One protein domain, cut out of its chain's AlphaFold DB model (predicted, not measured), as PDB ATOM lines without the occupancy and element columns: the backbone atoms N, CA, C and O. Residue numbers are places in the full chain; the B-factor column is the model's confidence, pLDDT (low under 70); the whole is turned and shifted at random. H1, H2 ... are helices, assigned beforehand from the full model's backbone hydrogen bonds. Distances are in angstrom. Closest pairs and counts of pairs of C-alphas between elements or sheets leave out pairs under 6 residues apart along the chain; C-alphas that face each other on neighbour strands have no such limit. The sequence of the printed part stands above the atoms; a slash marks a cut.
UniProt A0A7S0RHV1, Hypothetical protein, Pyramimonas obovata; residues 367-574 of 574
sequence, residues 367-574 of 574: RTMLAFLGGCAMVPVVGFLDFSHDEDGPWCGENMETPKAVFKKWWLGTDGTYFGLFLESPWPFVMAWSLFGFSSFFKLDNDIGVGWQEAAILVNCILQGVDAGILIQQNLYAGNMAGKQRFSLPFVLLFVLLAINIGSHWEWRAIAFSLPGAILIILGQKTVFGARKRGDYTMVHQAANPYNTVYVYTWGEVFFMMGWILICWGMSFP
ATOM      1  N   ARG A 367     -19.074  31.052 -46.221       92.81
ATOM      2  CA  ARG A 367     -17.879  31.887 -46.002       92.81
ATOM      3  C   ARG A 367     -18.192  33.345 -46.329       92.81
ATOM      4  O   ARG A 367     -18.106  34.203 -45.454       92.81
ATOM      5  N   THR A 368     -18.620  33.627 -47.556       93.06
ATOM      6  CA  THR A 368     -18.916  34.995 -47.994       93.06
ATOM      7  C   THR A 368     -20.059  35.605 -47.205       93.06
ATOM      8  O   THR A 368     -19.960  36.751 -46.769       93.06
ATOM      9  N   MET A 369     -21.138  34.854 -46.969       91.69
ATOM     10  CA  MET A 369     -22.282  35.389 -46.241       91.69
ATOM     11  C   MET A 369     -21.909  35.761 -44.803       91.69
ATOM     12  O   MET A 369     -22.265  36.846 -44.353       91.69
ATOM     13  N   LEU A 370     -21.137  34.928 -44.099       94.19
ATOM     14  CA  LEU A 370     -20.651  35.236 -42.749       94.19
ATOM     15  C   LEU A 370     -19.611  36.359 -42.751       94.19
ATOM     16  O   LEU A 370     -19.613  37.171 -41.825       94.19
ATOM     17  N   ALA A 371     -18.767  36.451 -43.782       96.00
ATOM     18  CA  ALA A 371     -17.832  37.558 -43.940       96.00
ATOM     19  C   ALA A 371     -18.586  38.886 -44.086       96.00
ATOM     20  O   ALA A 371     -18.351  39.808 -43.314       96.00
ATOM     21  N   PHE A 372     -19.557  38.991 -44.994       95.44
ATOM     22  CA  PHE A 372     -20.327  40.227 -45.147       95.44
ATOM     23  C   PHE A 372     -21.244  40.510 -43.949       95.44
ATOM     24  O   PHE A 372     -21.332  41.661 -43.520       95.44
ATOM     25  N   LEU A 373     -21.888  39.491 -43.369       93.25
ATOM     26  CA  LEU A 373     -22.698  39.656 -42.159       93.25
ATOM     27  C   LEU A 373     -21.846  40.118 -40.976       93.25
ATOM     28  O   LEU A 373     -22.246  41.039 -40.282       93.25
ATOM     29  N   GLY A 374     -20.680  39.520 -40.739       94.31
ATOM     30  CA  GLY A 374     -19.784  39.913 -39.651       94.31
ATOM     31  C   GLY A 374     -19.110  41.259 -39.906       94.31
ATOM     32  O   GLY A 374     -19.153  42.145 -39.060       94.31
ATOM     33  N   GLY A 375     -18.525  41.434 -41.090       94.44
ATOM     34  CA  GLY A 375     -17.794  42.634 -41.487       94.44
ATOM     35  C   GLY A 375     -18.698  43.855 -41.589       94.44
ATOM     36  O   GLY A 375     -18.549  44.827 -40.849       94.44
ATOM     37  N   CYS A 376     -19.699  43.800 -42.463       94.44
ATOM     38  CA  CYS A 376     -20.541  44.958 -42.716       94.44
ATOM     39  C   CYS A 376     -21.523  45.252 -41.559       94.44
ATOM     40  O   CYS A 376     -21.923  46.407 -41.412       94.44
ATOM     41  N   ALA A 377     -21.868  44.289 -40.684       92.44
ATOM     42  CA  ALA A 377     -22.647  44.583 -39.467       92.44
ATOM     43  C   ALA A 377     -21.881  45.414 -38.428       92.44
ATOM     44  O   ALA A 377     -22.501  45.979 -37.526       92.44
ATOM     45  N   MET A 378     -20.563  45.579 -38.560       93.06
ATOM     46  CA  MET A 378     -19.835  46.513 -37.699       93.06
ATOM     47  C   MET A 378     -20.279  47.956 -37.909       93.06
ATOM     48  O   MET A 378     -20.245  48.744 -36.969       93.06
ATOM     49  N   VAL A 379     -20.738  48.304 -39.112       93.25
ATOM     50  CA  VAL A 379     -21.201  49.656 -39.425       93.25
ATOM     51  C   VAL A 379     -22.420  50.069 -38.592       93.25
ATOM     52  O   VAL A 379     -22.316  51.068 -37.875       93.25
ATOM     53  N   PRO A 380     -23.543  49.322 -38.587       92.31
ATOM     54  CA  PRO A 380     -24.680  49.653 -37.734       92.31
ATOM     55  C   PRO A 380     -24.366  49.552 -36.237       92.31
ATOM     56  O   PRO A 380     -24.877  50.358 -35.465       92.31
ATOM     57  N   VAL A 381     -23.512  48.610 -35.815       91.44
ATOM     58  CA  VAL A 381     -23.111  48.485 -34.403       91.44
ATOM     59  C   VAL A 381     -22.376  49.734 -33.919       91.44
ATOM     60  O   VAL A 381     -22.725  50.291 -32.879       91.44
ATOM     61  N   VAL A 382     -21.389  50.204 -34.686       90.88
ATOM     62  CA  VAL A 382     -20.675  51.450 -34.380       90.88
ATOM     63  C   VAL A 382     -21.639  52.638 -34.419       90.88
ATOM     64  O   VAL A 382     -21.593  53.483 -33.532       90.88
ATOM     65  N   GLY A 383     -22.583  52.648 -35.367       90.25
ATOM     66  CA  GLY A 383     -23.627  53.667 -35.453       90.25
ATOM     67  C   GLY A 383     -24.482  53.793 -34.186       90.25
ATOM     68  O   GLY A 383     -24.746  54.909 -33.753       90.25
ATOM     69  N   PHE A 384     -24.889  52.687 -33.551       91.31
ATOM     70  CA  PHE A 384     -25.639  52.744 -32.286       91.31
ATOM     71  C   PHE A 384     -24.813  53.327 -31.136       91.31
ATOM     72  O   PHE A 384     -25.303  54.175 -30.388       91.31
ATOM     73  N   LEU A 385     -23.562  52.880 -31.014       88.38
ATOM     74  CA  LEU A 385     -22.641  53.286 -29.953       88.38
ATOM     75  C   LEU A 385     -22.262  54.764 -30.054       88.38
ATOM     76  O   LEU A 385     -22.229  55.477 -29.052       88.38
ATOM     77  N   ASP A 386     -21.998  55.233 -31.268       87.88
ATOM     78  CA  ASP A 386     -21.638  56.623 -31.508       87.88
ATOM     79  C   ASP A 386     -22.850  57.554 -31.449       87.88
ATOM     80  O   ASP A 386     -22.718  58.652 -30.916       87.88
ATOM     81  N   PHE A 387     -24.034  57.109 -31.894       89.38
ATOM     82  CA  PHE A 387     -25.275  57.863 -31.699       89.38
ATOM     83  C   PHE A 387     -25.570  58.068 -30.212       89.38
ATOM     84  O   PHE A 387     -25.794  59.195 -29.786       89.38
ATOM     85  N   SER A 388     -25.541  56.993 -29.413       87.19
ATOM     86  CA  SER A 388     -25.812  57.098 -27.974       87.19
ATOM     87  C   SER A 388     -24.835  58.064 -27.301       87.19
ATOM     88  O   SER A 388     -25.236  58.903 -26.499       87.19
ATOM     89  N   HIS A 389     -23.562  58.028 -27.696       84.94
ATOM     90  CA  HIS A 389     -22.560  58.949 -27.176       84.94
ATOM     91  C   HIS A 389     -22.770  60.407 -27.605       84.94
ATOM     92  O   HIS A 389     -22.627  61.302 -26.770       84.94
ATOM     93  N   ASP A 390     -23.086  60.655 -28.880       85.06
ATOM     94  CA  ASP A 390     -23.363  61.999 -29.403       85.06
ATOM     95  C   ASP A 390     -24.583  62.636 -28.703       85.06
ATOM     96  O   ASP A 390     -24.587  63.849 -28.471       85.06
ATOM     97  N   GLU A 391     -25.541  61.809 -28.274       84.31
ATOM     98  CA  GLU A 391     -26.776  62.185 -27.574       84.31
ATOM     99  C   GLU A 391     -26.691  62.093 -26.036       84.31
ATOM    100  O   GLU A 391     -27.707  61.914 -25.363       84.31
ATOM    101  N   ASP A 392     -25.499  62.204 -25.441       77.44
ATOM    102  CA  ASP A 392     -25.338  62.220 -23.973       77.44
ATOM    103  C   ASP A 392     -25.830  60.947 -23.248       77.44
ATOM    104  O   ASP A 392     -26.237  60.996 -22.086       77.44
ATOM    105  N   GLY A 393     -25.778  59.787 -23.906       68.75
ATOM    106  CA  GLY A 393     -26.072  58.496 -23.285       68.75
ATOM    107  C   GLY A 393     -25.259  58.305 -21.995       68.75
ATOM    108  O   GLY A 393     -24.024  58.324 -22.063       68.75
ATOM    109  N   PRO A 394     -25.903  58.114 -20.823       65.75
ATOM    110  CA  PRO A 394     -25.195  57.991 -19.556       65.75
ATOM    111  C   PRO A 394     -24.191  56.843 -19.604       65.75
ATOM    112  O   PRO A 394     -24.533  55.685 -19.875       65.75
ATOM    113  N   TRP A 395     -22.925  57.152 -19.336       63.31
ATOM    114  CA  TRP A 395     -21.889  56.133 -19.333       63.31
ATOM    115  C   TRP A 395     -21.997  55.285 -18.068       63.31
ATOM    116  O   TRP A 395     -22.094  55.804 -16.949       63.31
ATOM    117  N   CYS A 396     -21.906  53.962 -18.217       57.00
ATOM    118  CA  CYS A 396     -21.929  53.021 -17.102       57.00
ATOM    119  C   CYS A 396     -20.641  53.090 -16.253       57.00
ATOM    120  O   CYS A 396     -19.807  52.185 -16.234       57.00
ATOM    121  N   GLY A 397     -20.488  54.178 -15.506       52.62
ATOM    122  CA  GLY A 397     -19.306  54.517 -14.719       52.62
ATOM    123  C   GLY A 397     -19.301  55.961 -14.209       52.62
ATOM    124  O   GLY A 397     -18.465  56.294 -13.368       52.62
ATOM    125  N   GLU A 398     -20.238  56.803 -14.660       54.22
ATOM    126  CA  GLU A 398     -20.429  58.183 -14.200       54.22
ATOM    127  C   GLU A 398     -21.091  58.262 -12.818       54.22
ATOM    128  O   GLU A 398     -22.173  58.804 -12.639       54.22
ATOM    129  N   ASN A 399     -20.401  57.787 -11.784       51.06
ATOM    130  CA  ASN A 399     -20.720  58.183 -10.412       51.06
ATOM    131  C   ASN A 399     -19.986  59.484 -10.048       51.06
ATOM    132  O   ASN A 399     -19.267  59.495  -9.063       51.06
ATOM    133  N   MET A 400     -20.087  60.552 -10.853       53.50
ATOM    134  CA  MET A 400     -19.497  61.890 -10.588       53.50
ATOM    135  C   MET A 400     -17.999  61.934 -10.183       53.50
ATOM    136  O   MET A 400     -17.491  62.977  -9.777       53.50
ATOM    137  N   GLU A 401     -17.270  60.821 -10.272       55.44
ATOM    138  CA  GLU A 401     -15.897  60.712  -9.797       55.44
ATOM    139  C   GLU A 401     -14.945  61.289 -10.848       55.44
ATOM    140  O   GLU A 401     -14.906  60.847 -11.997       55.44
ATOM    141  N   THR A 402     -14.163  62.285 -10.436       55.19
ATOM    142  CA  THR A 402     -13.033  62.830 -11.193       55.19
ATOM    143  C   THR A 402     -11.729  62.389 -10.515       55.19
ATOM    144  O   THR A 402     -11.560  62.647  -9.322       55.19
ATOM    145  N   PRO A 403     -10.796  61.728 -11.232       56.06
ATOM    146  CA  PRO A 403     -10.840  61.396 -12.661       56.06
ATOM    147  C   PRO A 403     -11.831  60.263 -12.981       56.06
ATOM    148  O   PRO A 403     -11.962  59.316 -12.205       56.06
ATOM    149  N   LYS A 404     -12.495  60.345 -14.147       61.69
ATOM    150  CA  LYS A 404     -13.394  59.286 -14.636       61.69
ATOM    151  C   LYS A 404     -12.598  57.982 -14.728       61.69
ATOM    152  O   LYS A 404     -11.653  57.872 -15.508       61.69
ATOM    153  N   ALA A 405     -12.935  57.001 -13.896       58.41
ATOM    154  CA  ALA A 405     -12.205  55.743 -13.858       58.41
ATOM    155  C   ALA A 405     -12.548  54.886 -15.088       58.41
ATOM    156  O   ALA A 405     -13.651  54.346 -15.193       58.41
ATOM    157  N   VAL A 406     -11.589  54.736 -16.006       57.81
ATOM    158  CA  VAL A 406     -11.658  53.750 -17.097       57.81
ATOM    159  C   VAL A 406     -11.661  52.339 -16.484       57.81
ATOM    160  O   VAL A 406     -10.995  52.110 -15.475       57.81
ATOM    161  N   PHE A 407     -12.393  51.388 -17.074       58.19
ATOM    162  CA  PHE A 407     -12.434  49.971 -16.668       58.19
ATOM    163  C   PHE A 407     -13.118  49.622 -15.328       58.19
ATOM    164  O   PHE A 407     -12.969  48.493 -14.859       58.19
ATOM    165  N   LYS A 408     -13.923  50.502 -14.707       61.72
ATOM    166  CA  LYS A 408     -14.681  50.113 -13.490       61.72
ATOM    167  C   LYS A 408     -15.684  48.980 -13.732       61.72
ATOM    168  O   LYS A 408     -15.912  48.162 -12.842       61.72
ATOM    169  N   LYS A 409     -16.284  48.926 -14.923       62.12
ATOM    170  CA  LYS A 409     -17.149  47.830 -15.369       62.12
ATOM    171  C   LYS A 409     -16.747  47.459 -16.790       62.12
ATOM    172  O   LYS A 409     -16.987  48.209 -17.725       62.12
ATOM    173  N   TRP A 410     -16.102  46.307 -16.940       55.72
ATOM    174  CA  TRP A 410     -15.511  45.878 -18.210       55.72
ATOM    175  C   TRP A 410     -16.545  45.515 -19.291       55.72
ATOM    176  O   TRP A 410     -16.173  45.370 -20.449       55.72
ATOM    177  N   TRP A 411     -17.829  45.390 -18.924       58.97
ATOM    178  CA  TRP A 411     -18.901  44.883 -19.787       58.97
ATOM    179  C   TRP A 411     -19.961  45.911 -20.203       58.97
ATOM    180  O   TRP A 411     -20.932  45.512 -20.845       58.97
ATOM    181  N   LEU A 412     -19.842  47.187 -19.824       63.62
ATOM    182  CA  LEU A 412     -20.902  48.166 -20.084       63.62
ATOM    183  C   LEU A 412     -20.411  49.268 -21.015       63.62
ATOM    184  O   LEU A 412     -19.368  49.867 -20.759       63.62
ATOM    185  N   GLY A 413     -21.166  49.483 -22.091       68.50
ATOM    186  CA  GLY A 413     -21.092  50.702 -22.876       68.50
ATOM    187  C   GLY A 413     -21.911  51.803 -22.191       68.50
ATOM    188  O   GLY A 413     -21.742  52.066 -20.995       68.50
ATOM    189  N   THR A 414     -22.832  52.423 -22.914       74.69
ATOM    190  CA  THR A 414     -23.833  53.315 -22.310       74.69
ATOM    191  C   THR A 414     -24.895  52.501 -21.557       74.69
ATOM    192  O   THR A 414     -24.926  51.269 -21.609       74.69
ATOM    193  N   ASP A 415     -25.733  53.162 -20.764       77.38
ATOM    194  CA  ASP A 415     -26.745  52.515 -19.916       77.38
ATOM    195  C   ASP A 415     -27.924  51.873 -20.674       77.38
ATOM    196  O   ASP A 415     -28.772  51.223 -20.057       77.38
ATOM    197  N   GLY A 416     -27.953  51.989 -22.004       81.50
ATOM    198  CA  GLY A 416     -29.013  51.439 -22.840       81.50
ATOM    199  C   GLY A 416     -30.209  52.370 -23.022       81.50
ATOM    200  O   GLY A 416     -31.277  51.885 -23.400       81.50
ATOM    201  N   THR A 417     -30.067  53.668 -22.733       83.31
ATOM    202  CA  THR A 417     -31.148  54.663 -22.820       83.31
ATOM    203  C   THR A 417     -31.829  54.721 -24.194       83.31
ATOM    204  O   THR A 417     -33.037  54.964 -24.259       83.31
ATOM    205  N   TYR A 418     -31.108  54.483 -25.292       84.38
ATOM    206  CA  TYR A 418     -31.611  54.713 -26.652       84.38
ATOM    207  C   TYR A 418     -32.055  53.436 -27.381       84.38
ATOM    208  O   TYR A 418     -33.087  53.433 -28.057       84.38
ATOM    209  N   PHE A 419     -31.302  52.347 -27.249       87.75
ATOM    210  CA  PHE A 419     -31.459  51.092 -27.990       87.75
ATOM    211  C   PHE A 419     -31.386  49.850 -27.091       87.75
ATOM    212  O   PHE A 419     -31.490  48.723 -27.580       87.75
ATOM    213  N   GLY A 420     -31.240  50.041 -25.780       86.88
ATOM    214  CA  GLY A 420     -31.087  48.966 -24.810       86.88
ATOM    215  C   GLY A 420     -29.636  48.530 -24.636       86.88
ATOM    216  O   GLY A 420     -28.801  48.637 -25.534       86.88
ATOM    217  N   LEU A 421     -29.349  47.983 -23.452       85.44
ATOM    218  CA  LEU A 421     -27.986  47.759 -22.968       85.44
ATOM    219  C   LEU A 421     -27.111  46.932 -23.918       85.44
ATOM    220  O   LEU A 421     -25.910  47.147 -23.994       85.44
ATOM    221  N   PHE A 422     -27.696  45.973 -24.633       88.56
ATOM    222  CA  PHE A 422     -26.935  45.101 -25.520       88.56
ATOM    223  C   PHE A 422     -26.398  45.829 -26.756       88.56
ATOM    224  O   PHE A 422     -25.202  45.745 -27.025       88.56
ATOM    225  N   LEU A 423     -27.255  46.554 -27.484       88.12
ATOM    226  CA  LEU A 423     -26.871  47.286 -28.701       88.12
ATOM    227  C   LEU A 423     -25.954  48.474 -28.402       88.12
ATOM    228  O   LEU A 423     -25.166  48.880 -29.246       88.12
ATOM    229  N   GLU A 424     -26.045  48.978 -27.179       87.56
ATOM    230  CA  GLU A 424     -25.219  50.041 -26.623       87.56
ATOM    231  C   GLU A 424     -23.988  49.529 -25.855       87.56
ATOM    232  O   GLU A 424     -23.292  50.304 -25.206       87.56
ATOM    233  N   SER A 425     -23.689  48.229 -25.932       87.94
ATOM    234  CA  SER A 425     -22.479  47.625 -25.364       87.94
ATOM    235  C   SER A 425     -21.439  47.331 -26.450       87.94
ATOM    236  O   SER A 425     -21.776  47.263 -27.631       87.94
ATOM    237  N   PRO A 426     -20.174  47.066 -26.087       89.12
ATOM    238  CA  PRO A 426     -19.170  46.642 -27.062       89.12
ATOM    239  C   PRO A 426     -19.363  45.202 -27.569       89.12
ATOM    240  O   PRO A 426     -18.659  44.765 -28.480       89.12
ATOM    241  N   TRP A 427     -20.305  44.434 -27.011       91.88
ATOM    242  CA  TRP A 427     -20.463  43.013 -27.326       91.88
ATOM    243  C   TRP A 427     -20.924  42.724 -28.754       91.88
ATOM    244  O   TRP A 427     -20.288  41.882 -29.389       91.88
ATOM    245  N   PRO A 428     -21.938  43.409 -29.322       93.69
ATOM    246  CA  PRO A 428     -22.262  43.279 -30.739       93.69
ATOM    247  C   PRO A 428     -21.060  43.509 -31.650       93.69
ATOM    248  O   PRO A 428     -20.925  42.824 -32.659       93.69
ATOM    249  N   PHE A 429     -20.148  44.405 -31.265       92.81
ATOM    250  CA  PHE A 429     -18.948  44.693 -32.042       92.81
ATOM    251  C   PHE A 429     -17.953  43.529 -31.978       92.81
ATOM    252  O   PHE A 429     -17.490  43.053 -33.013       92.81
ATOM    253  N   VAL A 430     -17.687  42.998 -30.778       95.25
ATOM    254  CA  VAL A 430     -16.843  41.802 -30.586       95.25
ATOM    255  C   VAL A 430     -17.425  40.584 -31.311       95.25
ATOM    256  O   VAL A 430     -16.683  39.824 -31.932       95.25
ATOM    257  N   MET A 431     -18.745  40.396 -31.268       96.00
ATOM    258  CA  MET A 431     -19.424  39.301 -31.965       96.00
ATOM    259  C   MET A 431     -19.340  39.446 -33.483       96.00
ATOM    260  O   MET A 431     -19.053  38.460 -34.151       96.00
ATOM    261  N   ALA A 432     -19.547  40.648 -34.026       96.12
ATOM    262  CA  ALA A 432     -19.423  40.916 -35.457       96.12
ATOM    263  C   ALA A 432     -18.001  40.603 -35.958       96.12
ATOM    264  O   ALA A 432     -17.829  39.899 -36.952       96.12
ATOM    265  N   TRP A 433     -16.976  41.013 -35.200       97.56
ATOM    266  CA  TRP A 433     -15.579  40.651 -35.463       97.56
ATOM    267  C   TRP A 433     -15.334  39.150 -35.385       97.56
ATOM    268  O   TRP A 433     -14.695  38.576 -36.263       97.56
ATOM    269  N   SER A 434     -15.861  38.497 -34.352       97.75
ATOM    270  CA  SER A 434     -15.717  37.051 -34.182       97.75
ATOM    271  C   SER A 434     -16.386  36.290 -35.327       97.75
ATOM    272  O   SER A 434     -15.810  35.331 -35.825       97.75
ATOM    273  N   LEU A 435     -17.553  36.746 -35.790       97.19
ATOM    274  CA  LEU A 435     -18.274  36.183 -36.930       97.19
ATOM    275  C   LEU A 435     -17.489  36.361 -38.236       97.19
ATOM    276  O   LEU A 435     -17.347  35.405 -38.996       97.19
ATOM    277  N   PHE A 436     -16.920  37.550 -38.458       97.69
ATOM    278  CA  PHE A 436     -16.035  37.816 -39.592       97.69
ATOM    279  C   PHE A 436     -14.812  36.893 -39.573       97.69
ATOM    280  O   PHE A 436     -14.502  36.259 -40.576       97.69
ATOM    281  N   GLY A 437     -14.150  36.741 -38.424       97.50
ATOM    282  CA  GLY A 437     -13.021  35.822 -38.278       97.50
ATOM    283  C   GLY A 437     -13.413  34.354 -38.469       97.50
ATOM    284  O   GLY A 437     -12.697  33.607 -39.130       97.50
ATOM    285  N   PHE A 438     -14.573  33.951 -37.946       97.62
ATOM    286  CA  PHE A 438     -15.099  32.590 -38.058       97.62
ATOM    287  C   PHE A 438     -15.440  32.212 -39.502       97.62
ATOM    288  O   PHE A 438     -15.352  31.040 -39.857       97.62
ATOM    289  N   SER A 439     -15.755  33.191 -40.359       96.69
ATOM    290  CA  SER A 439     -15.973  32.940 -41.787       96.69
ATOM    291  C   SER A 439     -14.780  32.251 -42.461       96.69
ATOM    292  O   SER A 439     -14.993  31.405 -43.325       96.69
ATOM    293  N   SER A 440     -13.548  32.508 -41.999       95.75
ATOM    294  CA  SER A 440     -12.334  31.875 -42.535       95.75
ATOM    295  C   SER A 440     -12.289  30.354 -42.356       95.75
ATOM    296  O   SER A 440     -11.526  29.694 -43.049       95.75
ATOM    297  N   PHE A 441     -13.104  29.781 -41.462       96.12
ATOM    298  CA  PHE A 441     -13.143  28.332 -41.232       96.12
ATOM    299  C   PHE A 441     -13.949  27.590 -42.296       96.12
ATOM    300  O   PHE A 441     -13.815  26.377 -42.430       96.12
ATOM    301  N   PHE A 442     -14.817  28.285 -43.029       94.12
ATOM    302  CA  PHE A 442     -15.621  27.661 -44.071       94.12
ATOM    303  C   PHE A 442     -14.798  27.536 -45.336       94.12
ATOM    304  O   PHE A 442     -14.180  28.504 -45.761       94.12
ATOM    305  N   LYS A 443     -14.807  26.366 -45.961       89.44
ATOM    306  CA  LYS A 443     -14.296  26.113 -47.307       89.44
ATOM    307  C   LYS A 443     -15.300  26.571 -48.373       89.44
ATOM    308  O   LYS A 443     -16.410  26.998 -48.052       89.44
ATOM    309  N   LEU A 444     -14.904  26.510 -49.646       82.69
ATOM    310  CA  LEU A 444     -15.787  26.850 -50.768       82.69
ATOM    311  C   LEU A 444     -17.064  25.997 -50.807       82.69
ATOM    312  O   LEU A 444     -18.134  26.524 -51.100       82.69
ATOM    313  N   ASP A 445     -16.928  24.713 -50.488       82.06
ATOM    314  CA  ASP A 445     -17.972  23.683 -50.405       82.06
ATOM    315  C   ASP A 445     -18.806  23.757 -49.112       82.06
ATOM    316  O   ASP A 445     -19.658  22.907 -48.866       82.06
ATOM    317  N   ASN A 446     -18.604  24.798 -48.296       87.00
ATOM    318  CA  ASN A 446     -19.196  24.986 -46.969       87.00
ATOM    319  C   ASN A 446     -18.750  23.974 -45.899       87.00
ATOM    320  O   ASN A 446     -19.292  24.012 -44.790       87.00
ATOM    321  N   ASP A 447     -17.765  23.114 -46.173       90.50
ATOM    322  CA  ASP A 447     -17.144  22.288 -45.136       90.50
ATOM    323  C   ASP A 447     -16.305  23.155 -44.179       90.50
ATOM    324  O   ASP A 447     -15.898  24.273 -44.503       90.50
ATOM    325  N   ILE A 448     -16.040  22.655 -42.973       93.12
ATOM    326  CA  ILE A 448     -15.253  23.360 -41.960       93.12
ATOM    327  C   ILE A 448     -13.805  22.861 -42.002       93.12
ATOM    328  O   ILE A 448     -13.490  21.741 -41.600       93.12
ATOM    329  N   GLY A 449     -12.896  23.727 -42.447       91.31
ATOM    330  CA  GLY A 449     -11.451  23.530 -42.389       91.31
ATOM    331  C   GLY A 449     -10.811  24.455 -41.359       91.31
ATOM    332  O   GLY A 449     -10.895  25.671 -41.482       91.31
ATOM    333  N   VAL A 450     -10.139  23.892 -40.352       92.31
ATOM    334  CA  VAL A 450      -9.409  24.686 -39.349       92.31
ATOM    335  C   VAL A 450      -7.918  24.402 -39.456       92.31
ATOM    336  O   VAL A 450      -7.412  23.427 -38.897       92.31
ATOM    337  N   GLY A 451      -7.212  25.259 -40.188       94.56
ATOM    338  CA  GLY A 451      -5.759  25.326 -40.186       94.56
ATOM    339  C   GLY A 451      -5.234  26.414 -39.245       94.56
ATOM    340  O   GLY A 451      -5.967  27.061 -38.489       94.56
ATOM    341  N   TRP A 452      -3.913  26.599 -39.253       95.19
ATOM    342  CA  TRP A 452      -3.268  27.599 -38.402       95.19
ATOM    343  C   TRP A 452      -3.533  29.035 -38.885       95.19
ATOM    344  O   TRP A 452      -3.579  29.943 -38.054       95.19
ATOM    345  N   GLN A 453      -3.701  29.250 -40.198       93.75
ATOM    346  CA  GLN A 453      -3.928  30.576 -40.788       93.75
ATOM    347  C   GLN A 453      -5.322  31.086 -40.445       93.75
ATOM    348  O   GLN A 453      -5.479  32.209 -39.974       93.75
ATOM    349  N   GLU A 454      -6.321  30.231 -40.606       95.19
ATOM    350  CA  GLU A 454      -7.718  30.485 -40.296       95.19
ATOM    351  C   GLU A 454      -7.866  30.772 -38.794       95.19
ATOM    352  O   GLU A 454      -8.471  31.768 -38.386       95.19
ATOM    353  N   ALA A 455      -7.211  29.975 -37.939       96.94
ATOM    354  CA  ALA A 455      -7.153  30.244 -36.504       96.94
ATOM    355  C   ALA A 455      -6.486  31.598 -36.188       96.94
ATOM    356  O   ALA A 455      -6.965  32.332 -35.321       96.94
ATOM    357  N   ALA A 456      -5.412  31.965 -36.897       96.88
ATOM    358  CA  ALA A 456      -4.754  33.260 -36.735       96.88
ATOM    359  C   ALA A 456      -5.648  34.433 -37.176       96.88
ATOM    360  O   ALA A 456      -5.656  35.471 -36.509       96.88
ATOM    361  N   ILE A 457      -6.430  34.269 -38.249       97.31
ATOM    362  CA  ILE A 457      -7.437  35.241 -38.694       97.31
ATOM    363  C   ILE A 457      -8.503  35.426 -37.613       97.31
ATOM    364  O   ILE A 457      -8.761  36.565 -37.216       97.31
ATOM    365  N   LEU A 458      -9.070  34.338 -37.078       98.00
ATOM    366  CA  LEU A 458     -10.069  34.408 -36.009       98.00
ATOM    367  C   LEU A 458      -9.519  35.114 -34.763       98.00
ATOM    368  O   LEU A 458     -10.157  36.029 -34.242       98.00
ATOM    369  N   VAL A 459      -8.326  34.728 -34.301       98.19
ATOM    370  CA  VAL A 459      -7.688  35.350 -33.131       98.19
ATOM    371  C   VAL A 459      -7.432  36.836 -33.378       98.19
ATOM    372  O   VAL A 459      -7.744  37.646 -32.508       98.19
ATOM    373  N   ASN A 460      -6.921  37.215 -34.553       98.31
ATOM    374  CA  ASN A 460      -6.733  38.622 -34.912       98.31
ATOM    375  C   ASN A 460      -8.067  39.386 -34.849       98.31
ATOM    376  O   ASN A 460      -8.144  40.418 -34.188       98.31
ATOM    377  N   CYS A 461      -9.135  38.843 -35.434       98.19
ATOM    378  CA  CYS A 461     -10.455  39.472 -35.408       98.19
ATOM    379  C   CYS A 461     -10.997  39.646 -33.979       98.19
ATOM    380  O   CYS A 461     -11.458  40.729 -33.629       98.19
ATOM    381  N   ILE A 462     -10.887  38.627 -33.118       97.94
ATOM    382  CA  ILE A 462     -11.286  38.732 -31.703       97.94
ATOM    383  C   ILE A 462     -10.478  39.826 -30.995       97.94
ATOM    384  O   ILE A 462     -11.050  40.646 -30.275       97.94
ATOM    385  N   LEU A 463      -9.160  39.871 -31.221       97.81
ATOM    386  CA  LEU A 463      -8.298  40.910 -30.660       97.81
ATOM    387  C   LEU A 463      -8.696  42.305 -31.151       97.81
ATOM    388  O   LEU A 463      -8.700  43.226 -30.343       97.81
ATOM    389  N   GLN A 464      -9.102  42.466 -32.415       96.94
ATOM    390  CA  GLN A 464      -9.635  43.737 -32.918       96.94
ATOM    391  C   GLN A 464     -10.960  44.119 -32.269       96.94
ATOM    392  O   GLN A 464     -11.137  45.273 -31.879       96.94
ATOM    393  N   GLY A 465     -11.870  43.160 -32.096       95.69
ATOM    394  CA  GLY A 465     -13.123  43.379 -31.381       95.69
ATOM    395  C   GLY A 465     -12.888  43.862 -29.950       95.69
ATOM    396  O   GLY A 465     -13.535  44.809 -29.507       95.69
ATOM    397  N   VAL A 466     -11.935  43.256 -29.236       95.31
ATOM    398  CA  VAL A 466     -11.558  43.663 -27.875       95.31
ATOM    399  C   VAL A 466     -10.854  45.020 -27.873       95.31
ATOM    400  O   VAL A 466     -11.201  45.884 -27.071       95.31
ATOM    401  N   ASP A 467      -9.885  45.236 -28.757       95.44
ATOM    402  CA  ASP A 467      -9.106  46.472 -28.788       95.44
ATOM    403  C   ASP A 467      -9.984  47.673 -29.159       95.44
ATOM    404  O   ASP A 467     -10.110  48.616 -28.380       95.44
ATOM    405  N   ALA A 468     -10.699  47.614 -30.284       93.31
ATOM    406  CA  ALA A 468     -11.565  48.711 -30.702       93.31
ATOM    407  C   ALA A 468     -12.855  48.812 -29.879       93.31
ATOM    408  O   ALA A 468     -13.202  49.905 -29.430       93.31
ATOM    409  N   GLY A 469     -13.547  47.694 -29.646       90.75
ATOM    410  CA  GLY A 469     -14.821  47.689 -28.925       90.75
ATOM    411  C   GLY A 469     -14.661  47.955 -27.432       90.75
ATOM    412  O   GLY A 469     -15.451  48.682 -26.854       90.75
ATOM    413  N   ILE A 470     -13.636  47.413 -26.773       90.56
ATOM    414  CA  ILE A 470     -13.497  47.549 -25.316       90.56
ATOM    415  C   ILE A 470     -12.449  48.608 -24.974       90.56
ATOM    416  O   ILE A 470     -12.752  49.560 -24.256       90.56
ATOM    417  N   LEU A 471     -11.217  48.481 -25.469       92.25
ATOM    418  CA  LEU A 471     -10.118  49.337 -25.011       92.25
ATOM    419  C   LEU A 471     -10.242  50.769 -25.550       92.25
ATOM    420  O   LEU A 471     -10.181  51.725 -24.774       92.25
ATOM    421  N   ILE A 472     -10.450  50.945 -26.854       91.69
ATOM    422  CA  ILE A 472     -10.556  52.264 -27.494       91.69
ATOM    423  C   ILE A 472     -11.841  52.973 -27.069       91.69
ATOM    424  O   ILE A 472     -11.761  54.116 -26.615       91.69
ATOM    425  N   GLN A 473     -13.003  52.321 -27.168       87.12
ATOM    426  CA  GLN A 473     -14.280  52.958 -26.825       87.12
ATOM    427  C   GLN A 473     -14.349  53.386 -25.358       87.12
ATOM    428  O   GLN A 473     -14.742  54.512 -25.080       87.12
ATOM    429  N   GLN A 474     -13.884  52.571 -24.405       84.50
ATOM    430  CA  GLN A 474     -13.885  53.003 -23.002       84.50
ATOM    431  C   GLN A 474     -13.006  54.235 -22.766       84.50
ATOM    432  O   GLN A 474     -13.361  55.101 -21.969       84.50
ATOM    433  N   ASN A 475     -11.870  54.346 -23.462       87.06
ATOM    434  CA  ASN A 475     -11.032  55.540 -23.379       87.06
ATOM    435  C   ASN A 475     -11.670  56.750 -24.075       87.06
ATOM    436  O   ASN A 475     -11.563  57.854 -23.548       87.06
ATOM    437  N   LEU A 476     -12.353  56.545 -25.204       85.50
ATOM    438  CA  LEU A 476     -13.129  57.579 -25.894       85.50
ATOM    439  C   LEU A 476     -14.187  58.173 -24.954       85.50
ATOM    440  O   LEU A 476     -14.200  59.379 -24.723       85.50
ATOM    441  N   TYR A 477     -15.001  57.316 -24.342       79.06
ATOM    442  CA  TYR A 477     -16.099  57.714 -23.458       79.06
ATOM    443  C   TYR A 477     -15.629  58.292 -22.123       79.06
ATOM    444  O   TYR A 477     -16.256  59.187 -21.557       79.06
ATOM    445  N   ALA A 478     -14.474  57.847 -21.629       78.31
ATOM    446  CA  ALA A 478     -13.848  58.449 -20.460       78.31
ATOM    447  C   ALA A 478     -13.167  59.801 -20.747       78.31
ATOM    448  O   ALA A 478     -12.660  60.424 -19.814       78.31
ATOM    449  N   GLY A 479     -13.105  60.252 -22.007       81.56
ATOM    450  CA  GLY A 479     -12.366  61.459 -22.383       81.56
ATOM    451  C   GLY A 479     -10.840  61.293 -22.319       81.56
ATOM    452  O   GLY A 479     -10.113  62.280 -22.247       81.56
ATOM    453  N   ASN A 480     -10.325  60.059 -22.313       86.62
ATOM    454  CA  ASN A 480      -8.901  59.755 -22.176       86.62
ATOM    455  C   ASN A 480      -8.205  59.644 -23.542       86.62
ATOM    456  O   ASN A 480      -7.968  58.545 -24.060       86.62
ATOM    457  N   MET A 481      -7.808  60.789 -24.100       89.12
ATOM    458  CA  MET A 481      -7.147  60.843 -25.410       89.12
ATOM    459  C   MET A 481      -5.834  60.043 -25.462       89.12
ATOM    460  O   MET A 481      -5.563  59.363 -26.451       89.12
ATOM    461  N   ALA A 482      -5.030  60.068 -24.393       91.38
ATOM    462  CA  ALA A 482      -3.758  59.343 -24.347       91.38
ATOM    463  C   ALA A 482      -3.969  57.820 -24.386       91.38
ATOM    464  O   ALA A 482      -3.256  57.103 -25.090       91.38
ATOM    465  N   GLY A 483      -4.984  57.327 -23.666       91.12
ATOM    466  CA  GLY A 483      -5.393  55.925 -23.716       91.12
ATOM    467  C   GLY A 483      -5.902  55.530 -25.100       91.12
ATOM    468  O   GLY A 483      -5.418  54.551 -25.664       91.12
ATOM    469  N   LYS A 484      -6.791  56.337 -25.695       91.94
ATOM    470  CA  LYS A 484      -7.280  56.117 -27.065       91.94
ATOM    471  C   LYS A 484      -6.122  56.003 -28.058       91.94
ATOM    472  O   LYS A 484      -6.058  55.031 -28.805       91.94
ATOM    473  N   GLN A 485      -5.189  56.956 -28.053       92.88
ATOM    474  CA  GLN A 485      -4.035  56.952 -28.960       92.88
ATOM    475  C   GLN A 485      -3.138  55.726 -28.754       92.88
ATOM    476  O   GLN A 485      -2.692  55.125 -29.730       92.88
ATOM    477  N   ARG A 486      -2.914  55.318 -27.497       94.88
ATOM    478  CA  ARG A 486      -2.116  54.131 -27.161       94.88
ATOM    479  C   ARG A 486      -2.702  52.846 -27.751       94.88
ATOM    480  O   ARG A 486      -1.932  52.027 -28.242       94.88
ATOM    481  N   PHE A 487      -4.022  52.679 -27.701       95.31
ATOM    482  CA  PHE A 487      -4.715  51.497 -28.232       95.31
ATOM    483  C   PHE A 487      -5.028  51.600 -29.736       95.31
ATOM    484  O   PHE A 487      -5.110  50.590 -30.421       95.31
ATOM    485  N   SER A 488      -5.062  52.806 -30.312       94.38
ATOM    486  CA  SER A 488      -5.259  52.983 -31.763       94.38
ATOM    487  C   SER A 488      -4.114  52.411 -32.615       94.38
ATOM    488  O   SER A 488      -4.336  52.026 -33.760       94.38
ATOM    489  N   LEU A 489      -2.881  52.368 -32.091       95.19
ATOM    490  CA  LEU A 489      -1.733  51.829 -32.831       95.19
ATOM    491  C   LEU A 489      -1.794  50.291 -32.972       95.19
ATOM    492  O   LEU A 489      -1.693  49.821 -34.107       95.19
ATOM    493  N   PRO A 490      -1.984  49.502 -31.891       96.62
ATOM    494  CA  PRO A 490      -2.276  48.071 -31.996       96.62
ATOM    495  C   PRO A 490      -3.422  47.764 -32.959       96.62
ATOM    496  O   PRO A 490      -3.261  46.904 -33.820       96.62
ATOM    497  N   PHE A 491      -4.514  48.523 -32.898       95.88
ATOM    498  CA  PHE A 491      -5.652  48.382 -33.799       95.88
ATOM    499  C   PHE A 491      -5.269  48.492 -35.285       95.88
ATOM    500  O   PHE A 491      -5.604  47.619 -36.086       95.88
ATOM    501  N   VAL A 492      -4.492  49.515 -35.663       96.88
ATOM    502  CA  VAL A 492      -3.986  49.666 -37.042       96.88
ATOM    503  C   VAL A 492      -3.086  48.494 -37.441       96.88
ATOM    504  O   VAL A 492      -3.200  47.979 -38.553       96.88
ATOM    505  N   LEU A 493      -2.203  48.046 -36.543       97.38
ATOM    506  CA  LEU A 493      -1.325  46.902 -36.806       97.38
ATOM    507  C   LEU A 493      -2.125  45.609 -37.002       97.38
ATOM    508  O   LEU A 493      -1.813  44.840 -37.909       97.38
ATOM    509  N   LEU A 494      -3.169  45.385 -36.201       97.88
ATOM    510  CA  LEU A 494      -4.056  44.231 -36.333       97.88
ATOM    511  C   LEU A 494      -4.776  44.229 -37.687       97.88
ATOM    512  O   LEU A 494      -4.833  43.178 -38.324       97.88
ATOM    513  N   PHE A 495      -5.223  45.388 -38.179       97.19
ATOM    514  CA  PHE A 495      -5.803  45.522 -39.521       97.19
ATOM    515  C   PHE A 495      -4.822  45.171 -40.640       97.19
ATOM    516  O   PHE A 495      -5.174  44.431 -41.558       97.19
ATOM    517  N   VAL A 496      -3.581  45.661 -40.558       96.94
ATOM    518  CA  VAL A 496      -2.534  45.324 -41.535       96.94
ATOM    519  C   VAL A 496      -2.236  43.825 -41.500       96.94
ATOM    520  O   VAL A 496      -2.190  43.184 -42.547       96.94
ATOM    521  N   LEU A 497      -2.095  43.243 -40.305       97.25
ATOM    522  CA  LEU A 497      -1.892  41.805 -40.137       97.25
ATOM    523  C   LEU A 497      -3.072  40.993 -40.673       97.25
ATOM    524  O   LEU A 497      -2.861  39.952 -41.283       97.25
ATOM    525  N   LEU A 498      -4.306  41.459 -40.474       97.50
ATOM    526  CA  LEU A 498      -5.505  40.801 -40.980       97.50
ATOM    527  C   LEU A 498      -5.519  40.805 -42.510       97.50
ATOM    528  O   LEU A 498      -5.685  39.751 -43.113       97.50
ATOM    529  N   ALA A 499      -5.276  41.961 -43.131       96.75
ATOM    530  CA  ALA A 499      -5.207  42.080 -44.583       96.75
ATOM    531  C   ALA A 499      -4.110  41.187 -45.183       96.75
ATOM    532  O   ALA A 499      -4.357  40.498 -46.175       96.75
ATOM    533  N   ILE A 500      -2.928  41.149 -44.554       95.69
ATOM    534  CA  ILE A 500      -1.827  40.268 -44.957       95.69
ATOM    535  C   ILE A 500      -2.210  38.799 -44.782       95.69
ATOM    536  O   ILE A 500      -1.948  38.025 -45.691       95.69
ATOM    537  N   ASN A 501      -2.840  38.404 -43.671       95.75
ATOM    538  CA  ASN A 501      -3.251  37.013 -43.459       95.75
ATOM    539  C   ASN A 501      -4.271  36.565 -44.514       95.75
ATOM    540  O   ASN A 501      -4.049  35.536 -45.147       95.75
ATOM    541  N   ILE A 502      -5.300  37.383 -44.773       94.50
ATOM    542  CA  ILE A 502      -6.276  37.180 -45.861       94.50
ATOM    543  C   ILE A 502      -5.540  37.022 -47.204       94.50
ATOM    544  O   ILE A 502      -5.739  36.051 -47.925       94.50
ATOM    545  N   GLY A 503      -4.614  37.931 -47.519       90.38
ATOM    546  CA  GLY A 503      -3.837  37.886 -48.760       90.38
ATOM    547  C   GLY A 503      -2.861  36.709 -48.868       90.38
ATOM    548  O   GLY A 503      -2.624  36.184 -49.946       90.38
ATOM    549  N   SER A 504      -2.269  36.280 -47.757       88.75
ATOM    550  CA  SER A 504      -1.312  35.168 -47.729       88.75
ATOM    551  C   SER A 504      -1.986  33.810 -47.874       88.75
ATOM    552  O   SER A 504      -1.347  32.858 -48.314       88.75
ATOM    553  N   HIS A 505      -3.258  33.733 -47.489       78.88
ATOM    554  CA  HIS A 505      -4.060  32.528 -47.583       78.88
ATOM    555  C   HIS A 505      -4.615  32.342 -49.007       78.88
ATOM    556  O   HIS A 505      -4.600  31.230 -49.521       78.88
ATOM    557  N   TRP A 506      -4.974  33.443 -49.683       76.44
ATOM    558  CA  TRP A 506      -5.712  33.436 -50.959       76.44
ATOM    559  C   TRP A 506      -5.039  34.226 -52.095       76.44
ATOM    560  O   TRP A 506      -5.685  34.810 -52.970       76.44
ATOM    561  N   GLU A 507      -3.707  34.252 -52.078       82.88
ATOM    562  CA  GLU A 507      -2.841  34.912 -53.060       82.88
ATOM    563  C   GLU A 507      -2.962  36.453 -53.146       82.88
ATOM    564  O   GLU A 507      -3.700  37.147 -52.440       82.88
ATOM    565  N   TRP A 508      -2.205  37.030 -54.086       83.38
ATOM    566  CA  TRP A 508      -2.148  38.471 -54.341       83.38
ATOM    567  C   TRP A 508      -3.504  39.091 -54.735       83.38
ATOM    568  O   TRP A 508      -3.658  40.310 -54.726       83.38
ATOM    569  N   ARG A 509      -4.508  38.289 -55.095       83.31
ATOM    570  CA  ARG A 509      -5.836  38.821 -55.426       83.31
ATOM    571  C   ARG A 509      -6.580  39.216 -54.175       83.31
ATOM    572  O   ARG A 509      -7.017  40.356 -54.080       83.31
ATOM    573  N   ALA A 510      -6.622  38.335 -53.182       90.12
ATOM    574  CA  ALA A 510      -7.229  38.667 -51.907       90.12
ATOM    575  C   ALA A 510      -6.532  39.868 -51.251       90.12
ATOM    576  O   ALA A 510      -7.223  40.731 -50.712       90.12
ATOM    577  N   ILE A 511      -5.201  40.009 -51.385       92.94
ATOM    578  CA  ILE A 511      -4.489  41.192 -50.861       92.94
ATOM    579  C   ILE A 511      -4.841  42.491 -51.603       92.94
ATOM    580  O   ILE A 511      -4.887  43.551 -50.978       92.94
ATOM    581  N   ALA A 512      -5.138  42.424 -52.908       91.94
ATOM    582  CA  ALA A 512      -5.565  43.582 -53.695       91.94
ATOM    583  C   ALA A 512      -6.917  44.151 -53.229       91.94
ATOM    584  O   ALA A 512      -7.188  45.327 -53.455       91.94
ATOM    585  N   PHE A 513      -7.731  43.351 -52.536       94.56
ATOM    586  CA  PHE A 513      -8.980  43.788 -51.910       94.56
ATOM    587  C   PHE A 513      -8.815  44.075 -50.417       94.56
ATOM    588  O   PHE A 513      -9.228  45.129 -49.933       94.56
ATOM    589  N   SER A 514      -8.176  43.166 -49.680       96.56
ATOM    590  CA  SER A 514      -8.093  43.237 -48.223       96.56
ATOM    591  C   SER A 514      -7.260  44.420 -47.736       96.56
ATOM    592  O   SER A 514      -7.642  45.063 -46.758       96.56
ATOM    593  N   LEU A 515      -6.160  44.757 -48.421       96.56
ATOM    594  CA  LEU A 515      -5.282  45.849 -48.004       96.56
ATOM    595  C   LEU A 515      -5.906  47.230 -48.273       96.56
ATOM    596  O   LEU A 515      -5.985  48.016 -47.325       96.56
ATOM    597  N   PRO A 516      -6.414  47.549 -49.485       97.31
ATOM    598  CA  PRO A 516      -7.195  48.771 -49.681       97.31
ATOM    599  C   PRO A 516      -8.430  48.825 -48.781       97.31
ATOM    600  O   PRO A 516      -8.733  49.887 -48.239       97.31
ATOM    601  N   GLY A 517      -9.091  47.685 -48.552       97.62
ATOM    602  CA  GLY A 517     -10.213  47.571 -47.624       97.62
ATOM    603  C   GLY A 517      -9.853  48.013 -46.205       97.62
ATOM    604  O   GLY A 517     -10.488  48.912 -45.655       97.62
ATOM    605  N   ALA A 518      -8.772  47.465 -45.644       97.62
ATOM    606  CA  ALA A 518      -8.264  47.840 -44.325       97.62
ATOM    607  C   ALA A 518      -7.864  49.326 -44.246       97.62
ATOM    608  O   ALA A 518      -8.193  50.005 -43.272       97.62
ATOM    609  N   ILE A 519      -7.201  49.859 -45.281       97.81
ATOM    610  CA  ILE A 519      -6.830  51.282 -45.351       97.81
ATOM    611  C   ILE A 519      -8.081  52.167 -45.317       97.81
ATOM    612  O   ILE A 519      -8.132  53.118 -44.537       97.81
ATOM    613  N   LEU A 520      -9.094  51.855 -46.129       97.81
ATOM    614  CA  LEU A 520     -10.340  52.618 -46.175       97.81
ATOM    615  C   LEU A 520     -11.122  52.529 -44.861       97.81
ATOM    616  O   LEU A 520     -11.661  53.544 -44.428       97.81
ATOM    617  N   ILE A 521     -11.121  51.380 -44.178       97.19
ATOM    618  CA  ILE A 521     -11.728  51.251 -42.847       97.19
ATOM    619  C   ILE A 521     -11.055  52.202 -41.846       97.19
ATOM    620  O   ILE A 521     -11.742  52.980 -41.178       97.19
ATOM    621  N   ILE A 522      -9.721  52.192 -41.774       96.06
ATOM    622  CA  ILE A 522      -8.951  53.044 -40.853       96.06
ATOM    623  C   ILE A 522      -9.164  54.530 -41.173       96.06
ATOM    624  O   ILE A 522      -9.420  55.336 -40.273       96.06
ATOM    625  N   LEU A 523      -9.071  54.905 -42.454       96.38
ATOM    626  CA  LEU A 523      -9.314  56.278 -42.904       96.38
ATOM    627  C   LEU A 523     -10.751  56.711 -42.616       96.38
ATOM    628  O   LEU A 523     -10.965  57.836 -42.162       96.38
ATOM    629  N   GLY A 524     -11.712  55.816 -42.836       95.12
ATOM    630  CA  GLY A 524     -13.123  56.030 -42.562       95.12
ATOM    631  C   GLY A 524     -13.354  56.397 -41.104       95.12
ATOM    632  O   GLY A 524     -13.796  57.506 -40.810       95.12
ATOM    633  N   GLN A 525     -12.939  55.526 -40.183       92.25
ATOM    634  CA  GLN A 525     -13.089  55.760 -38.744       92.25
ATOM    635  C   GLN A 525     -12.390  57.036 -38.275       92.25
ATOM    636  O   GLN A 525     -12.991  57.839 -37.561       92.25
ATOM    637  N   LYS A 526     -11.141  57.266 -38.705       93.25
ATOM    638  CA  LYS A 526     -10.401  58.487 -38.359       93.25
ATOM    639  C   LYS A 526     -11.153  59.743 -38.800       93.25
ATOM    640  O   LYS A 526     -11.237  60.705 -38.043       93.25
ATOM    641  N   THR A 527     -11.693  59.732 -40.017       93.50
ATOM    642  CA  THR A 527     -12.420  60.877 -40.576       93.50
ATOM    643  C   THR A 527     -13.738  61.098 -39.838       93.50
ATOM    644  O   THR A 527     -14.061  62.238 -39.508       93.50
ATOM    645  N   VAL A 528     -14.476  60.029 -39.511       91.19
ATOM    646  CA  VAL A 528     -15.717  60.155 -38.740       91.19
ATOM    647  C   VAL A 528     -15.444  60.728 -37.347       91.19
ATOM    648  O   VAL A 528     -16.102  61.688 -36.966       91.19
ATOM    649  N   PHE A 529     -14.439  60.247 -36.605       89.44
ATOM    650  CA  PHE A 529     -14.133  60.786 -35.267       89.44
ATOM    651  C   PHE A 529     -13.824  62.291 -35.253       89.44
ATOM    652  O   PHE A 529     -14.065  62.944 -34.238       89.44
ATOM    653  N   GLY A 530     -13.304  62.847 -36.349       89.31
ATOM    654  CA  GLY A 530     -13.100  64.291 -36.480       89.31
ATOM    655  C   GLY A 530     -14.382  65.072 -36.781       89.31
ATOM    656  O   GLY A 530     -14.477  66.237 -36.412       89.31
ATOM    657  N   ALA A 531     -15.359  64.434 -37.427       89.00
ATOM    658  CA  ALA A 531     -16.557  65.077 -37.958       89.00
ATOM    659  C   ALA A 531     -17.773  65.054 -37.019       89.00
ATOM    660  O   ALA A 531     -18.725  65.777 -37.276       89.00
ATOM    661  N   ARG A 532     -17.792  64.213 -35.979       88.12
ATOM    662  CA  ARG A 532     -18.969  64.017 -35.103       88.12
ATOM    663  C   ARG A 532     -19.187  65.126 -34.090       88.12
ATOM    664  O   ARG A 532     -18.248  65.827 -33.734       88.12
ATOM    665  N   LYS A 533     -20.396  65.190 -33.522       83.62
ATOM    666  CA  LYS A 533     -20.718  66.075 -32.392       83.62
ATOM    667  C   LYS A 533     -19.823  65.793 -31.181       83.62
ATOM    668  O   LYS A 533     -19.332  66.735 -30.560       83.62
ATOM    669  N   ARG A 534     -19.562  64.517 -30.863       82.56
ATOM    670  CA  ARG A 534     -18.705  64.104 -29.743       82.56
ATOM    671  C   ARG A 534     -17.648  63.097 -30.172       82.56
ATOM    672  O   ARG A 534     -17.764  61.879 -30.010       82.56
ATOM    673  N   GLY A 535     -16.580  63.642 -30.742       84.81
ATOM    674  CA  GLY A 535     -15.422  62.893 -31.219       84.81
ATOM    675  C   GLY A 535     -14.114  63.350 -30.578       84.81
ATOM    676  O   GLY A 535     -14.023  63.533 -29.363       84.81
ATOM    677  N   ASP A 536     -13.088  63.542 -31.406       86.88
ATOM    678  CA  ASP A 536     -11.747  63.923 -30.939       86.88
ATOM    679  C   ASP A 536     -11.733  65.255 -30.189       86.88
ATOM    680  O   ASP A 536     -11.077  65.385 -29.155       86.88
ATOM    681  N   TYR A 537     -12.515  66.222 -30.660       85.62
ATOM    682  CA  TYR A 537     -12.606  67.535 -30.038       85.62
ATOM    683  C   TYR A 537     -13.115  67.475 -28.599       85.62
ATOM    684  O   TYR A 537     -12.549  68.141 -27.732       85.62
ATOM    685  N   THR A 538     -14.129  66.652 -28.324       83.38
ATOM    686  CA  THR A 538     -14.734  66.540 -26.992       83.38
ATOM    687  C   THR A 538     -13.774  65.965 -25.971       83.38
ATOM    688  O   THR A 538     -13.732  66.445 -24.842       83.38
ATOM    689  N   MET A 539     -12.926  65.013 -26.362       81.00
ATOM    690  CA  MET A 539     -11.894  64.506 -25.456       81.00
ATOM    691  C   MET A 539     -10.869  65.587 -25.083       81.00
ATOM    692  O   MET A 539     -10.394  65.611 -23.949       81.00
ATOM    693  N   VAL A 540     -10.533  66.487 -26.015       85.88
ATOM    694  CA  VAL A 540      -9.539  67.549 -25.785       85.88
ATOM    695  C   VAL A 540     -10.128  68.736 -25.021       85.88
ATOM    696  O   VAL A 540      -9.490  69.245 -24.102       85.88
ATOM    697  N   HIS A 541     -11.335  69.169 -25.378       84.69
ATOM    698  CA  HIS A 541     -11.920  70.422 -24.889       84.69
ATOM    699  C   HIS A 541     -13.005  70.221 -23.826       84.69
ATOM    700  O   HIS A 541     -13.468  71.202 -23.257       84.69
ATOM    701  N   GLN A 542     -13.409  68.973 -23.551       83.06
ATOM    702  CA  GLN A 542     -14.509  68.637 -22.635       83.06
ATOM    703  C   GLN A 542     -15.826  69.350 -23.003       83.06
ATOM    704  O   GLN A 542     -16.633  69.681 -22.138       83.06
ATOM    705  N   ALA A 543     -16.029  69.593 -24.300       81.50
ATOM    706  CA  ALA A 543     -17.184  70.277 -24.869       81.50
ATOM    707  C   ALA A 543     -17.621  69.598 -26.178       81.50
ATOM    708  O   ALA A 543     -16.816  68.934 -26.840       81.50
ATOM    709  N   ALA A 544     -18.890  69.752 -26.558       80.94
ATOM    710  CA  ALA A 544     -19.358  69.316 -27.872       80.94
ATOM    711  C   ALA A 544     -18.631  70.086 -28.986       80.94
ATOM    712  O   ALA A 544     -18.189  71.221 -28.786       80.94
ATOM    713  N   ASN A 545     -18.499  69.461 -30.155       84.12
ATOM    714  CA  ASN A 545     -17.960  70.132 -31.330       84.12
ATOM    715  C   ASN A 545     -18.828  71.352 -31.697       84.12
ATOM    716  O   ASN A 545     -20.058  71.238 -31.692       84.12
ATOM    717  N   PRO A 546     -18.220  72.504 -32.040       86.62
ATOM    718  CA  PRO A 546     -18.947  73.649 -32.581       86.62
ATOM    719  C   PRO A 546     -19.813  73.256 -33.783       86.62
ATOM    720  O   PRO A 546     -19.426  72.383 -34.567       86.62
ATOM    721  N   TYR A 547     -20.957  73.918 -33.974       87.38
ATOM    722  CA  TYR A 547     -21.924  73.559 -35.020       87.38
ATOM    723  C   TYR A 547     -21.302  73.466 -36.430       87.38
ATOM    724  O   TYR A 547     -21.559  72.523 -37.183       87.38
ATOM    725  N   ASN A 548     -20.403  74.391 -36.767       86.75
ATOM    726  CA  ASN A 548     -19.673  74.430 -38.040       86.75
ATOM    727  C   ASN A 548     -18.587  73.345 -38.220       86.75
ATOM    728  O   ASN A 548     -17.943  73.300 -39.266       86.75
ATOM    729  N   THR A 549     -18.368  72.487 -37.223       87.19
ATOM    730  CA  THR A 549     -17.403  71.370 -37.280       87.19
ATOM    731  C   THR A 549     -18.069  69.996 -37.320       87.19
ATOM    732  O   THR A 549     -17.380  68.983 -37.441       87.19
ATOM    733  N   VAL A 550     -19.404  69.947 -37.240       87.50
ATOM    734  CA  VAL A 550     -20.171  68.702 -37.325       87.50
ATOM    735  C   VAL A 550     -20.584  68.439 -38.776       87.50
ATOM    736  O   VAL A 550     -21.423  69.166 -39.308       87.50
ATOM    737  N   TYR A 551     -20.021  67.409 -39.416       88.94
ATOM    738  CA  TYR A 551     -20.205  67.142 -40.853       88.94
ATOM    739  C   TYR A 551     -20.954  65.833 -41.111       88.94
ATOM    740  O   TYR A 551     -20.392  64.754 -40.928       88.94
ATOM    741  N   VAL A 552     -22.197  65.912 -41.600       87.62
ATOM    742  CA  VAL A 552     -22.978  64.716 -41.985       87.62
ATOM    743  C   VAL A 552     -22.473  64.119 -43.295       87.62
ATOM    744  O   VAL A 552     -22.260  62.915 -43.382       87.62
ATOM    745  N   TYR A 553     -22.182  64.956 -44.294       86.38
ATOM    746  CA  TYR A 553     -21.530  64.526 -45.534       86.38
ATOM    747  C   TYR A 553     -20.013  64.417 -45.348       86.38
ATOM    748  O   TYR A 553     -19.215  65.016 -46.067       86.38
ATOM    749  N   THR A 554     -19.589  63.589 -44.398       90.00
ATOM    750  CA  THR A 554     -18.188  63.199 -44.242       90.00
ATOM    751  C   THR A 554     -17.859  61.991 -45.117       90.00
ATOM    752  O   THR A 554     -18.617  61.028 -45.184       90.00
ATOM    753  N   TRP A 555     -16.687  61.987 -45.758       92.75
ATOM    754  CA  TRP A 555     -16.195  60.803 -46.482       92.75
ATOM    755  C   TRP A 555     -15.943  59.600 -45.565       92.75
ATOM    756  O   TRP A 555     -15.757  58.483 -46.045       92.75
ATOM    757  N   GLY A 556     -15.947  59.818 -44.247       93.69
ATOM    758  CA  GLY A 556     -15.669  58.793 -43.258       93.69
ATOM    759  C   GLY A 556     -16.582  57.570 -43.363       93.69
ATOM    760  O   GLY A 556     -16.083  56.452 -43.446       93.69
ATOM    761  N   GLU A 557     -17.903  57.762 -43.429       92.50
ATOM    762  CA  GLU A 557     -18.856  56.646 -43.533       92.50
ATOM    763  C   GLU A 557     -18.745  55.905 -44.872       92.50
ATOM    764  O   GLU A 557     -18.829  54.675 -44.919       92.50
ATOM    765  N   VAL A 558     -18.506  56.654 -45.955       93.50
ATOM    766  CA  VAL A 558     -18.329  56.108 -47.307       93.50
ATOM    767  C   VAL A 558     -17.106  55.201 -47.355       93.50
ATOM    768  O   VAL A 558     -17.202  54.055 -47.796       93.50
ATOM    769  N   PHE A 559     -15.960  55.680 -46.861       96.25
ATOM    770  CA  PHE A 559     -14.739  54.880 -46.783       96.25
ATOM    771  C   PHE A 559     -14.902  53.689 -45.846       96.25
ATOM    772  O   PHE A 559     -14.436  52.601 -46.170       96.25
ATOM    773  N   PHE A 560     -15.603  53.863 -44.725       95.69
ATOM    774  CA  PHE A 560     -15.812  52.784 -43.773       95.69
ATOM    775  C   PHE A 560     -16.613  51.631 -44.393       95.69
ATOM    776  O   PHE A 560     -16.155  50.492 -44.358       95.69
ATOM    777  N   MET A 561     -17.751  51.914 -45.036       96.62
ATOM    778  CA  MET A 561     -18.553  50.874 -45.691       96.62
ATOM    779  C   MET A 561     -17.846  50.274 -46.912       96.62
ATOM    780  O   MET A 561     -17.832  49.055 -47.073       96.62
ATOM    781  N   MET A 562     -17.219  51.101 -47.756       97.06
ATOM    782  CA  MET A 562     -16.461  50.616 -48.916       97.06
ATOM    783  C   MET A 562     -15.315  49.696 -48.485       97.06
ATOM    784  O   MET A 562     -15.104  48.640 -49.075       97.06
ATOM    785  N   GLY A 563     -14.595  50.072 -47.429       97.56
ATOM    786  CA  GLY A 563     -13.504  49.269 -46.904       97.56
ATOM    787  C   GLY A 563     -13.975  47.911 -46.377       97.56
ATOM    788  O   GLY A 563     -13.320  46.903 -46.641       97.56
ATOM    789  N   TRP A 564     -15.148  47.865 -45.730       97.56
ATOM    790  CA  TRP A 564     -15.789  46.609 -45.331       97.56
ATOM    791  C   TRP A 564     -16.196  45.743 -46.520       97.56
ATOM    792  O   TRP A 564     -15.903  44.551 -46.516       97.56
ATOM    793  N   ILE A 565     -16.791  46.319 -47.566       96.94
ATOM    794  CA  ILE A 565     -17.123  45.573 -48.789       96.94
ATOM    795  C   ILE A 565     -15.863  44.938 -49.384       96.94
ATOM    796  O   ILE A 565     -15.854  43.739 -49.653       96.94
ATOM    797  N   LEU A 566     -14.782  45.711 -49.539       96.94
ATOM    798  CA  LEU A 566     -13.538  45.209 -50.122       96.94
ATOM    799  C   LEU A 566     -12.900  44.114 -49.263       96.94
ATOM    800  O   LEU A 566     -12.523  43.077 -49.797       96.94
ATOM    801  N   ILE A 567     -12.798  44.288 -47.942       97.12
ATOM    802  CA  ILE A 567     -12.177  43.258 -47.095       97.12
ATOM    803  C   ILE A 567     -13.028  41.980 -47.022       97.12
ATOM    804  O   ILE A 567     -12.463  40.889 -47.006       97.12
ATOM    805  N   CYS A 568     -14.363  42.091 -47.046       96.81
ATOM    806  CA  CYS A 568     -15.261  40.932 -47.117       96.81
ATOM    807  C   CYS A 568     -15.149  40.217 -48.465       96.81
ATOM    808  O   CYS A 568     -15.138  38.991 -48.507       96.81
ATOM    809  N   TRP A 569     -14.990  40.966 -49.557       95.00
ATOM    810  CA  TRP A 569     -14.703  40.379 -50.862       95.00
ATOM    811  C   TRP A 569     -13.339  39.675 -50.863       95.00
ATOM    812  O   TRP A 569     -13.235  38.538 -51.309       95.00
ATOM    813  N   GLY A 570     -12.314  40.280 -50.255       94.50
ATOM    814  CA  GLY A 570     -11.016  39.644 -50.013       94.50
ATOM    815  C   GLY A 570     -11.129  38.312 -49.256       94.50
ATOM    816  O   GLY A 570     -10.481  37.343 -49.631       94.50
ATOM    817  N   MET A 571     -11.993  38.257 -48.237       94.44
ATOM    818  CA  MET A 571     -12.293  37.053 -47.448       94.44
ATOM    819  C   MET A 571     -13.090  35.995 -48.231       94.44
ATOM    820  O   MET A 571     -13.089  34.828 -47.860       94.44
ATOM    821  N   SER A 572     -13.788  36.384 -49.301       90.25
ATOM    822  CA  SER A 572     -14.579  35.454 -50.120       90.25
ATOM    823  C   SER A 572     -13.750  34.643 -51.118       90.25
ATOM    824  O   SER A 572     -14.264  33.669 -51.663       90.25
ATOM    825  N   PHE A 573     -12.491  35.026 -51.369       86.00
ATOM    826  CA  PHE A 573     -11.615  34.271 -52.266       86.00
ATOM    827  C   PHE A 573     -11.298  32.874 -51.696       86.00
ATOM    828  O   PHE A 573     -11.333  32.704 -50.475       86.00
ATOM    829  N   PRO A 574     -11.067  31.874 -52.569       67.31
ATOM    830  CA  PRO A 574     -10.965  30.467 -52.196       67.31
ATOM    831  C   PRO A 574      -9.647  30.074 -51.561       67.31
ATOM    832  O   PRO A 574      -8.597  30.436 -52.141       67.31
TER     833      PRO A 574
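This is residues 367 to 574 of the 574 residues of the protein "Hypothetical protein" of Pyramimonas obovata (UniProt A0A7S0RHV1). Six helices, H1, H3, H4, H5, H6 and H8, stand side by side in a ring, an up-and-down bundle in which each runs against the one before it. H2 follows H1 in nearly the same direction, and short H7 lies at one end of the bundle. The printed part has 208 residues, with eight named helices, H1 to H8 along the chain, and no named strand; the class is all helix. It is compact, with a radius of gyration of the C-alphas of 17.3 A, and elongated, spanning 54 by 34 by 29 A.

H4, residues 452 to 477, touches H3, residues 427 to 439; the closest C-alphas, of Gly 437 and Leu 458, are 4.0 A apart. H4 and H5, residues 481 to 505, form a hairpin at a shallow tilt of 19 degrees, closest at Ile 472 and Lys 484, C-alphas 5.1 A apart. H5 touches H6, residues 507 to 531, closest at C-alphas 503 and 511, 4.0 A. H6 touches H8, residues 555 to 572, opposite ways at a shallow tilt of 23 degrees; C-alphas 517 and 563, the closest, are 3.8 A apart. H8 touches H1, residues 367 to 376, closest at C-alphas 572 and 368, 4.9 A. H1 touches H3, closest at C-alphas 374 and 436, 4.3 A. H2, residues 378 to 390, touches H3 with residues 378 to 382 alone, closest at C-alphas 378 and 429, 6.0 A. H7, residues 536 to 541, only just touches H5, with 3 pairs of C-alphas within 8 A; the closest, 481 and 539, are 6.0 A apart. H1 and H4 are apart. Every O i to N i+4 pair is within hydrogen-bond range in H1, H2, H3, H7 and H8, against 20 of 22 in H4, 19 of 21 in H5 and 20 of 21 in H6.

H4 is 36.0 A long, H5 36.1 A, H6 36.4 A and H8 25.7 A. H1 begins at C-alpha 367 (-17.879, 31.887, -46.002), and H8 ends at C-alpha 572 (-14.579, 35.454, -50.120).

The farthest C-alphas, of Thr 402 and Asp 445, are 55.6 A apart. The printed part has no cut. The links H2 to H3, H3 to H4 and H7 to H8 are long. Residues 393 to 413 and residue 574 have pLDDT under 70.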